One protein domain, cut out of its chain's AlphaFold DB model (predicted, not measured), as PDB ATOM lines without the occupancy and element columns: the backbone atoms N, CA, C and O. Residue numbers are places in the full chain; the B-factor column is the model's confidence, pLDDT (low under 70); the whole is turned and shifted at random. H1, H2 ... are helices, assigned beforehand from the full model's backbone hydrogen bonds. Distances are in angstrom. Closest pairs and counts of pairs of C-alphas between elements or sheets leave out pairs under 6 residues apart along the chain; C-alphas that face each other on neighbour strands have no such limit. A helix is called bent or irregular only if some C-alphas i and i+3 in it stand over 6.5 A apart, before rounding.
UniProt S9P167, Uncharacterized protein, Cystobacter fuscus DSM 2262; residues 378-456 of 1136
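This is residues 378 to 456 of the 1136 residues of an uncharacterized protein of Cystobacter fuscus DSM 2262 (UniProt S9P167). The longest helix, H1, makes one side of a small helical body, and H4, nearest the middle, crosses the last part of H1 while H5 folds back beside H4. H3 packs on both H1 and H4, and these three make a triangle; the short H2 lies beyond the last residue of H1, near H4. The printed part has 79 residues with five named helices, H1 to H5 in chain order, and no named strand; its class is all helix. It is compact and rounded, with a radius of gyration of the C-alphas of 11.4 A and spans of 32 by 27 by 22 A.

H1, residues 378 to 394, begins with C-alpha 378 at (6.997, 123.979, -93.290) and is 24.3 A long. H2 is residues 396 to 399. H3, residues 408 to 418, is only just irregular: C-alphas 414 and 417 are 6.7 A apart. H4, residues 426 to 438, is 18.2 A long. H5, residues 444 to 452, ends with C-alpha 452 at (25.010, 119.839, -113.705).

H1 touches H4, about perpendicular at 86 degrees, with residues 389 to 393 alone; the closest C-alphas, of Ser 393 and Gln 428, are 5.6 A apart. H1 touches H3 with residues 381 to 385 alone, at a steep tilt of 61 degrees. Their closest C-alphas, of Thr 385 and Arg 414, are 6.1 A apart. The hub, H4, forms helical hairpins with H3, 39 degrees, and H5, 23 degrees; the closest C-alphas are those of Ala 408 and Ser 436, 6.6 A, and of Leu 433 and Trp 447, 5.1 A. H2 is close to H4 but not clearly touching, with C-alphas 398 and 431 the closest at 7.4 A. H5 is apart from H1, H2 and H3. Every O i to N i+4 pair is within hydrogen-bond range in H1, H4 and H5, against 4 of 7 in H3; H2 is too short for such a pair.

The C-alphas farthest apart, of Val 380 and Glu 456, are 33.3 A apart. The printed part has no cut and no long link. Its mean pLDDT is 90.0, and no printed residue is under 70.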
ATOM      1  N   ASP A 378       6.343 124.348 -92.037       87.44
ATOM      2  CA  ASP A 378       6.997 123.979 -93.290       87.44
ATOM      3  C   ASP A 378       7.737 125.178 -93.886       87.44
ATOM      4  O   ASP A 378       8.897 125.051 -94.275       87.44
ATOM      5  N   TYR A 379       7.134 126.369 -93.847       88.62
ATOM      6  CA  TYR A 379       7.834 127.600 -94.225       88.62
ATOM      7  C   TYR A 379       9.038 127.890 -93.323       88.62
ATOM      8  O   TYR A 379      10.110 128.226 -93.827       88.62
ATOM      9  N   VAL A 380       8.892 127.742 -92.001       86.12
ATOM     10  CA  VAL A 380      10.004 127.958 -91.059       86.12
ATOM     11  C   VAL A 380      11.138 126.972 -91.336       86.12
ATOM     12  O   VAL A 380      12.292 127.386 -91.436       86.12
ATOM     13  N   ARG A 381      10.820 125.686 -91.530       87.94
ATOM     14  CA  ARG A 381      11.808 124.660 -91.895       87.94
ATOM     15  C   ARG A 381      12.503 124.996 -93.205       87.94
ATOM     16  O   ARG A 381      13.727 124.969 -93.243       87.94
ATOM     17  N   PHE A 382      11.747 125.358 -94.239       90.44
ATOM     18  CA  PHE A 382      12.298 125.756 -95.528       90.44
ATOM     19  C   PHE A 382      13.257 126.948 -95.391       90.44
ATOM     20  O   PHE A 382      14.395 126.876 -95.856       90.44
ATOM     21  N   ARG A 383      12.831 128.020 -94.710       87.06
ATOM     22  CA  ARG A 383      13.641 129.230 -94.517       87.06
ATOM     23  C   ARG A 383      14.932 128.921 -93.762       87.06
ATOM     24  O   ARG A 383      16.004 129.286 -94.226       87.06
ATOM     25  N   THR A 384      14.843 128.192 -92.650       86.25
ATOM     26  CA  THR A 384      16.015 127.801 -91.855       86.25
ATOM     27  C   THR A 384      16.938 126.840 -92.606       86.25
ATOM     28  O   THR A 384      18.147 126.868 -92.391       86.25
ATOM     29  N   THR A 385      16.408 125.985 -93.482       89.88
ATOM     30  CA  THR A 385      17.230 125.148 -94.364       89.88
ATOM     31  C   THR A 385      17.975 125.993 -95.386       89.88
ATOM     32  O   THR A 385      19.170 125.779 -95.566       89.88
ATOM     33  N   TYR A 386      17.305 126.953 -96.025       89.81
ATOM     34  CA  TYR A 386      17.967 127.859 -96.957       89.81
ATOM     35  C   TYR A 386      19.065 128.670 -96.258       89.81
ATOM     36  O   TYR A 386      20.202 128.626 -96.706       89.81
ATOM     37  N   GLU A 387      18.761 129.310 -95.123       87.62
ATOM     38  CA  GLU A 387      19.736 130.058 -94.308       87.62
ATOM     39  C   GLU A 387      20.938 129.184 -93.911       87.62
ATOM     40  O   GLU A 387      22.080 129.619 -94.001       87.62
ATOM     41  N   LEU A 388      20.708 127.924 -93.518       87.75
ATOM     42  CA  LEU A 388      21.785 126.983 -93.199       87.75
ATOM     43  C   LEU A 388      22.705 126.734 -94.401       87.75
ATOM     44  O   LEU A 388      23.923 126.721 -94.237       87.75
ATOM     45  N   VAL A 389      22.128 126.474 -95.576       90.69
ATOM     46  CA  VAL A 389      22.899 126.209 -96.799       90.69
ATOM     47  C   VAL A 389      23.654 127.458 -97.224       90.69
ATOM     48  O   VAL A 389      24.842 127.357 -97.509       90.69
ATOM     49  N   ASP A 390      22.993 128.614 -97.200       88.06
ATOM     50  CA  ASP A 390      23.571 129.911 -97.534       88.06
ATOM     51  C   ASP A 390      24.800 130.181 -96.655       88.06
ATOM     52  O   ASP A 390      25.927 130.153 -97.151       88.06
ATOM     53  N   THR A 391      24.615 130.222 -95.330       86.50
ATOM     54  CA  THR A 391      25.685 130.498 -94.359       86.50
ATOM     55  C   THR A 391      26.833 129.487 -94.409       86.50
ATOM     56  O   THR A 391      27.995 129.870 -94.304       86.50
ATOM     57  N   LEU A 392      26.556 128.184 -94.547       87.25
ATOM     58  CA  LEU A 392      27.631 127.183 -94.599       87.25
ATOM     59  C   LEU A 392      28.385 127.185 -95.932       87.25
ATOM     60  O   LEU A 392      29.531 126.736 -95.975       87.25
ATOM     61  N   SER A 393      27.759 127.671 -97.004       90.31
ATOM     62  CA  SER A 393      28.372 127.737 -98.330       90.31
ATOM     63  C   SER A 393      29.194 129.008 -98.570       90.31
ATOM     64  O   SER A 393      30.072 128.974 -99.437       90.31
ATOM     65  N   GLU A 394      28.964 130.076 -97.791       86.19
ATOM     66  CA  GLU A 394      29.659 131.371 -97.894       86.19
ATOM     67  C   GLU A 394      31.188 131.233 -97.826       86.19
ATOM     68  O   GLU A 394      31.909 131.787 -98.660       86.19
ATOM     69  N   ASP A 395      31.704 130.476 -96.851       82.38
ATOM     70  CA  ASP A 395      33.146 130.276 -96.699       82.38
ATOM     71  C   ASP A 395      33.635 129.093 -97.535       82.38
ATOM     72  O   ASP A 395      33.356 127.940 -97.240       82.38
ATOM     73  N   THR A 396      34.483 129.354 -98.528       82.88
ATOM     74  CA  THR A 396      35.075 128.319 -99.391       82.88
ATOM     75  C   THR A 396      35.930 127.253 -98.677       82.88
ATOM     76  O   THR A 396      36.310 126.265 -99.317       82.88
ATOM     77  N   GLN A 397      36.215 127.389 -97.375       84.31
ATOM     78  CA  GLN A 397      36.922 126.391 -96.557       84.31
ATOM     79  C   GLN A 397      36.307 124.983 -96.607       84.31
ATOM     80  O   GLN A 397      37.040 123.998 -96.479       84.31
ATOM     81  N   TRP A 398      35.000 124.845 -96.847       87.94
ATOM     82  CA  TRP A 398      34.366 123.527 -97.001       87.94
ATOM     83  C   TRP A 398      34.896 122.730 -98.203       87.94
ATOM     84  O   TRP A 398      34.792 121.502 -98.212       87.94
ATOM     85  N   ARG A 399      35.513 123.384 -99.201       87.44
ATOM     86  CA  ARG A 399      36.146 122.692-100.340       87.44
ATOM     87  C   ARG A 399      37.394 121.917 -99.929       87.44
ATOM     88  O   ARG A 399      37.662 120.870-100.516       87.44
ATOM     89  N   SER A 400      38.144 122.414 -98.946       81.00
ATOM     90  CA  SER A 400      39.396 121.805 -98.475       81.00
ATOM     91  C   SER A 400      39.225 121.002 -97.185       81.00
ATOM     92  O   SER A 400      39.990 120.068 -96.946       81.00
ATOM     93  N   ASN A 401      38.223 121.325 -96.362       82.25
ATOM     94  CA  ASN A 401      38.003 120.693 -95.068       82.25
ATOM     95  C   ASN A 401      36.604 120.046 -94.972       82.25
ATOM     96  O   ASN A 401      35.611 120.748 -94.766       82.25
ATOM     97  N   PRO A 402      36.519 118.701 -95.007       79.44
ATOM     98  CA  PRO A 402      35.250 117.968 -94.990       79.44
ATOM     99  C   PRO A 402      34.404 118.183 -93.734       79.44
ATOM    100  O   PRO A 402      33.215 117.893 -93.747       79.44
ATOM    101  N   ARG A 403      34.988 118.689 -92.639       81.25
ATOM    102  CA  ARG A 403      34.270 118.917 -91.373       81.25
ATOM    103  C   ARG A 403      33.185 119.991 -91.461       81.25
ATOM    104  O   ARG A 403      32.345 120.048 -90.570       81.25
ATOM    105  N   TRP A 404      33.233 120.837 -92.485       83.56
ATOM    106  CA  TRP A 404      32.227 121.866 -92.745       83.56
ATOM    107  C   TRP A 404      31.050 121.353 -93.584       83.56
ATOM    108  O   TRP A 404      30.045 122.045 -93.707       83.56
ATOM    109  N   LEU A 405      31.166 120.152 -94.161       89.19
ATOM    110  CA  LEU A 405      30.113 119.543 -94.965       89.19
ATOM    111  C   LEU A 405      29.000 118.972 -94.080       89.19
ATOM    112  O   LEU A 405      29.228 118.550 -92.944       89.19
ATOM    113  N   LEU A 406      27.787 118.917 -94.631       89.69
ATOM    114  CA  LEU A 406      26.641 118.329 -93.944       89.69
ATOM    115  C   LEU A 406      26.757 116.801 -93.886       89.69
ATOM    116  O   LEU A 406      27.150 116.146 -94.851       89.69
ATOM    117  N   THR A 407      26.367 116.225 -92.750       88.50
ATOM    118  CA  THR A 407      26.272 114.767 -92.582       88.50
ATOM    119  C   THR A 407      25.037 114.199 -93.291       88.50
ATOM    120  O   THR A 407      24.063 114.911 -93.530       88.50
ATOM    121  N   ALA A 408      25.032 112.893 -93.585       87.00
ATOM    122  CA  ALA A 408      23.893 112.246 -94.245       87.00
ATOM    123  C   ALA A 408      22.549 112.405 -93.498       87.00
ATOM    124  O   ALA A 408      21.564 112.724 -94.162       87.00
ATOM    125  N   PRO A 409      22.469 112.279 -92.154       87.62
ATOM    126  CA  PRO A 409      21.223 112.552 -91.433       87.62
ATOM    127  C   PRO A 409      20.761 114.008 -91.565       87.62
ATOM    128  O   PRO A 409      19.577 114.259 -91.758       87.62
ATOM    129  N   GLN A 410      21.692 114.969 -91.521       87.62
ATOM    130  CA  GLN A 410      21.361 116.389 -91.679       87.62
ATOM    131  C   GLN A 410      20.826 116.699 -93.079       87.62
ATOM    132  O   GLN A 410      19.868 117.460 -93.196       87.62
ATOM    133  N   LEU A 411      21.408 116.105 -94.126       91.94
ATOM    134  CA  LEU A 411      20.887 116.224 -95.489       91.94
ATOM    135  C   LEU A 411      19.484 115.622 -95.589       91.94
ATOM    136  O   LEU A 411      18.561 116.331 -95.977       91.94
ATOM    137  N   ALA A 412      19.311 114.370 -95.158       89.75
ATOM    138  CA  ALA A 412      18.049 113.643 -95.274       89.75
ATOM    139  C   ALA A 412      16.893 114.306 -94.501       89.75
ATOM    140  O   ALA A 412      15.765 114.345 -94.988       89.75
ATOM    141  N   GLU A 413      17.160 114.834 -93.304       87.94
ATOM    142  CA  GLU A 413      16.133 115.451 -92.458       87.94
ATOM    143  C   GLU A 413      15.866 116.916 -92.825       87.94
ATOM    144  O   GLU A 413      14.715 117.358 -92.802       87.94
ATOM    145  N   ARG A 414      16.915 117.691 -93.133       88.69
ATOM    146  CA  ARG A 414      16.800 119.154 -93.239       88.69
ATOM    147  C   ARG A 414      16.785 119.659 -94.672       88.69
ATOM    148  O   ARG A 414      16.080 120.630 -94.927       88.69
ATOM    149  N   VAL A 415      17.544 119.057 -95.587       93.75
ATOM    150  CA  VAL A 415      17.764 119.610 -96.938       93.75
ATOM    151  C   VAL A 415      16.970 118.861 -98.004       93.75
ATOM    152  O   VAL A 415      16.234 119.483 -98.767       93.75
ATOM    153  N   ASP A 416      17.070 117.534 -98.028       93.25
ATOM    154  CA  ASP A 416      16.461 116.667 -99.038       93.25
ATOM    155  C   ASP A 416      14.931 116.837 -99.178       93.25
ATOM    156  O   ASP A 416      14.459 116.795-100.318       93.25
ATOM    157  N   PRO A 417      14.137 117.122 -98.117       93.94
ATOM    158  CA  PRO A 417      12.704 117.405 -98.265       93.94
ATOM    159  C   PRO A 417      12.385 118.619 -99.153       93.94
ATOM    160  O   PRO A 417      11.283 118.720 -99.686       93.94
ATOM    161  N   TRP A 418      13.345 119.533 -99.330       93.31
ATOM    162  CA  TRP A 418      13.175 120.790-100.064       93.31
ATOM    163  C   TRP A 418      13.957 120.831-101.382       93.31
ATOM    164  O   TRP A 418      14.019 121.887-102.013       93.31
ATOM    165  N   LYS A 419      14.540 119.712-101.834       91.38
ATOM    166  CA  LYS A 419      15.432 119.658-103.011       91.38
ATOM    167  C   LYS A 419      14.830 120.228-104.303       91.38
ATOM    168  O   LYS A 419      15.538 120.851-105.097       91.38
ATOM    169  N   ASP A 420      13.520 120.076-104.489       89.50
ATOM    170  CA  ASP A 420      12.803 120.585-105.665       89.50
ATOM    171  C   ASP A 420      12.455 122.077-105.540       89.50
ATOM    172  O   ASP A 420      12.330 122.782-106.542       89.50
ATOM    173  N   TRP A 421      12.363 122.573-104.305       90.06
ATOM    174  CA  TRP A 421      11.977 123.943-103.976       90.06
ATOM    175  C   TRP A 421      13.167 124.884-103.840       90.06
ATOM    176  O   TRP A 421      13.024 126.071-104.114       90.06
ATOM    177  N   LEU A 422      14.332 124.383-103.429       91.88
ATOM    178  CA  LEU A 422      15.522 125.203-103.237       91.88
ATOM    179  C   LEU A 422      16.050 125.705-104.585       91.88
ATOM    180  O   LEU A 422      16.398 124.934-105.497       91.88
ATOM    181  N   ARG A 423      16.132 127.029-104.699       90.75
ATOM    182  CA  ARG A 423      16.977 127.677-105.690       90.75
ATOM    183  C   ARG A 423      18.368 127.816-105.094       90.75
ATOM    184  O   ARG A 423      18.513 128.311-103.987       90.75
ATOM    185  N   LEU A 424      19.355 127.352-105.844       92.56
ATOM    186  CA  LEU A 424      20.748 127.328-105.428       92.56
ATOM    187  C   LEU A 424      21.568 128.089-106.459       92.56
ATOM    188  O   LEU A 424      21.213 128.078-107.642       92.56
ATOM    189  N   ASP A 425      22.644 128.722-106.021       92.50
ATOM    190  CA  ASP A 425      23.734 129.105-106.909       92.50
ATOM    191  C   ASP A 425      24.704 127.928-107.147       92.50
ATOM    192  O   ASP A 425      24.523 126.819-106.634       92.50
ATOM    193  N   GLU A 426      25.727 128.159-107.972       93.31
ATOM    194  CA  GLU A 426      26.726 127.140-108.304       93.31
ATOM    195  C   GLU A 426      27.492 126.647-107.063       93.31
ATOM    196  O   GLU A 426      27.739 125.448-106.919       93.31
ATOM    197  N   THR A 427      27.833 127.557-106.149       93.94
ATOM    198  CA  THR A 427      28.613 127.283-104.935       93.94
ATOM    199  C   THR A 427      27.807 126.434-103.954       93.94
ATOM    200  O   THR A 427      28.307 125.434-103.440       93.94
ATOM    201  N   GLN A 428      26.542 126.787-103.739       95.12
ATOM    202  CA  GLN A 428      25.597 126.068-102.893       95.12
ATOM    203  C   GLN A 428      25.287 124.675-103.459       95.12
ATOM    204  O   GLN A 428      25.257 123.693-102.714       95.12
ATOM    205  N   ALA A 429      25.103 124.554-104.780       95.31
ATOM    206  CA  ALA A 429      24.902 123.261-105.432       95.31
ATOM    207  C   ALA A 429      26.146 122.359-105.318       95.31
ATOM    208  O   ALA A 429      26.013 121.170-105.014       95.31
ATOM    209  N   GLU A 430      27.354 122.914-105.487       95.44
ATOM    210  CA  GLU A 430      28.608 122.189-105.255       95.44
ATOM    211  C   GLU A 430      28.728 121.739-103.790       95.44
ATOM    212  O   GLU A 430      29.057 120.580-103.525       95.44
ATOM    213  N   PHE A 431      28.427 122.623-102.834       95.62
ATOM    214  CA  PHE A 431      28.473 122.334-101.399       95.62
ATOM    215  C   PHE A 431      27.558 121.164-101.015       95.62
ATOM    216  O   PHE A 431      27.983 120.241-100.309       95.62
ATOM    217  N   LEU A 432      26.316 121.159-101.510       96.44
ATOM    218  CA  LEU A 432      25.363 120.076-101.256       96.44
ATOM    219  C   LEU A 432      25.784 118.772-101.935       96.44
ATOM    220  O   LEU A 432      25.715 117.712-101.307       96.44
ATOM    221  N   LEU A 433      26.312 118.835-103.163       95.88
ATOM    222  CA  LEU A 433      26.877 117.661-103.825       95.88
ATOM    223  C   LEU A 433      28.051 117.091-103.017       95.88
ATOM    224  O   LEU A 433      28.026 115.909-102.679       95.88
ATOM    225  N   ARG A 434      29.035 117.906-102.615       95.00
ATOM    226  CA  ARG A 434      30.160 117.449-101.779       95.00
ATOM    227  C   ARG A 434      29.698 116.873-100.446       95.00
ATOM    228  O   ARG A 434      30.215 115.836-100.032       95.00
ATOM    229  N   SER A 435      28.710 117.495 -99.806       94.69
ATOM    230  CA  SER A 435      28.119 116.988 -98.564       94.69
ATOM    231  C   SER A 435      27.468 115.620 -98.769       94.69
ATOM    232  O   SER A 435      27.719 114.689 -98.002       94.69
ATOM    233  N   SER A 436      26.710 115.452 -99.857       95.44
ATOM    234  CA  SER A 436      26.075 114.174-100.193       95.44
ATOM    235  C   SER A 436      27.103 113.072-100.491       95.44
ATOM    236  O   SER A 436      26.934 111.941-100.033       95.44
ATOM    237  N   LEU A 437      28.206 113.409-101.173       93.88
ATOM    238  CA  LEU A 437      29.316 112.493-101.454       93.88
ATOM    239  C   LEU A 437      30.048 112.089-100.169       93.88
ATOM    240  O   LEU A 437      30.366 110.915 -99.990       93.88
ATOM    241  N   HIS A 438      30.305 113.045 -99.272       90.06
ATOM    242  CA  HIS A 438      30.981 112.798 -97.999       90.06
ATOM    243  C   HIS A 438      30.155 111.898 -97.071       90.06
ATOM    244  O   HIS A 438      30.701 110.985 -96.458       90.06
ATOM    245  N   GLY A 439      28.839 112.126 -97.004       86.44
ATOM    246  CA  GLY A 439      27.910 111.319 -96.213       86.44
ATOM    247  C   GLY A 439      27.495 109.988 -96.854       86.44
ATOM    248  O   GLY A 439      26.764 109.233 -96.220       86.44
ATOM    249  N   GLU A 440      27.922 109.699 -98.089       89.12
ATOM    250  CA  GLU A 440      27.454 108.556 -98.898       89.12
ATOM    251  C   GLU A 440      25.911 108.521 -99.064       89.12
ATOM    252  O   GLU A 440      25.301 107.452 -99.198       89.12
ATOM    253  N   ALA A 441      25.276 109.701 -99.077       88.56
ATOM    254  CA  ALA A 441      23.824 109.880 -99.042       88.56
ATOM    255  C   ALA A 441      23.116 109.309-100.284       88.56
ATOM    256  O   ALA A 441      23.712 109.115-101.349       88.56
ATOM    257  N   ASP A 442      21.821 109.022-100.177       87.75
ATOM    258  CA  ASP A 442      21.032 108.519-101.310       87.75
ATOM    259  C   ASP A 442      20.655 109.616-102.311       87.75
ATOM    260  O   ASP A 442      20.520 109.338-103.502       87.75
ATOM    261  N   SER A 443      20.629 110.871-101.863       91.50
ATOM    262  CA  SER A 443      20.367 112.061-102.677       91.50
ATOM    263  C   SER A 443      21.539 112.503-103.567       91.50
ATOM    264  O   SER A 443      21.422 113.502-104.271       91.50
ATOM    265  N   VAL A 444      22.657 111.759-103.619       94.12
ATOM    266  CA  VAL A 444      23.809 112.080-104.497       94.12
ATOM    267  C   VAL A 444      23.382 112.261-105.955       94.12
ATOM    268  O   VAL A 444      23.852 113.179-106.624       94.12
ATOM    269  N   ALA A 445      22.487 111.406-106.460       92.44
ATOM    270  CA  ALA A 445      22.015 111.504-107.839       92.44
ATOM    271  C   ALA A 445      21.224 112.804-108.072       92.44
ATOM    272  O   ALA A 445      21.457 113.487-109.071       92.44
ATOM    273  N   ASP A 446      20.360 113.185-107.125       93.75
ATOM    274  CA  ASP A 446      19.590 114.429-107.184       93.75
ATOM    275  C   ASP A 446      20.524 115.648-107.182       93.75
ATOM    276  O   ASP A 446      20.468 116.480-108.088       93.75
ATOM    277  N   TRP A 447      21.442 115.726-106.213       94.88
ATOM    278  CA  TRP A 447      22.368 116.854-106.082       94.88
ATOM    279  C   TRP A 447      23.374 116.932-107.235       94.88
ATOM    280  O   TRP A 447      23.747 118.031-107.641       94.88
ATOM    281  N   SER A 448      23.751 115.797-107.833       94.56
ATOM    282  CA  SER A 448      24.581 115.788-109.045       94.56
ATOM    283  C   SER A 448      23.860 116.403-110.239       94.56
ATOM    284  O   SER A 448      24.431 117.251-110.921       94.56
ATOM    285  N   ALA A 449      22.581 116.061-110.433       93.25
ATOM    286  CA  ALA A 449      21.764 116.646-111.485       93.25
ATOM    287  C   ALA A 449      21.567 118.150-111.257       93.25
ATOM    288  O   ALA A 449      21.640 118.920-112.210       93.25
ATOM    289  N   ARG A 450      21.379 118.576-109.997       93.75
ATOM    290  CA  ARG A 450      21.288 119.998-109.633       93.75
ATOM    291  C   ARG A 450      22.581 120.762-109.910       93.75
ATOM    292  O   ARG A 450      22.510 121.894-110.371       93.75
ATOM    293  N   PHE A 451      23.744 120.164-109.666       95.06
ATOM    294  CA  PHE A 451      25.026 120.799-109.972       95.06
ATOM    295  C   PHE A 451      25.304 120.864-111.484       95.06
ATOM    296  O   PHE A 451      25.838 121.857-111.977       95.06
ATOM    297  N   ASP A 452      24.869 119.858-112.245       93.69
ATOM    298  CA  ASP A 452      25.010 119.839-113.705       93.69
ATOM    299  C   ASP A 452      24.098 120.856-114.429       93.69
ATOM    300  O   ASP A 452      24.338 121.152-115.601       93.69
ATOM    301  N   GLU A 453      23.110 121.469-113.754       92.25
ATOM    302  CA  GLU A 453      22.340 122.610-114.297       92.25
ATOM    303  C   GLU A 453      23.249 123.808-114.655       92.25
ATOM    304  O   GLU A 453      22.900 124.607-115.526       92.25
ATOM    305  N   PHE A 454      24.435 123.908-114.037       92.69
ATOM    306  CA  PHE A 454      25.446 124.944-114.302       92.69
ATOM    307  C   PHE A 454      26.489 124.536-115.360       92.69
ATOM    308  O   PHE A 454      27.368 125.324-115.718       92.69
ATOM    309  N   GLY A 455      26.412 123.310-115.884       90.88
ATOM    310  CA  GLY A 455      27.268 122.816-116.957       90.88
ATOM    311  C   GLY A 455      27.274 121.293-117.035       90.88
ATOM    312  O   GLY A 455      27.548 120.614-116.048       90.88
ATOM    313  N   GLU A 456      27.024 120.753-118.228       85.69
ATOM    314  CA  GLU A 456      26.917 119.308-118.441       85.69
ATOM    315  C   GLU A 456      28.231 118.578-118.102       85.69
ATOM    316  O   GLU A 456      29.303 118.925-118.602       85.69
TER     317      GLU A 456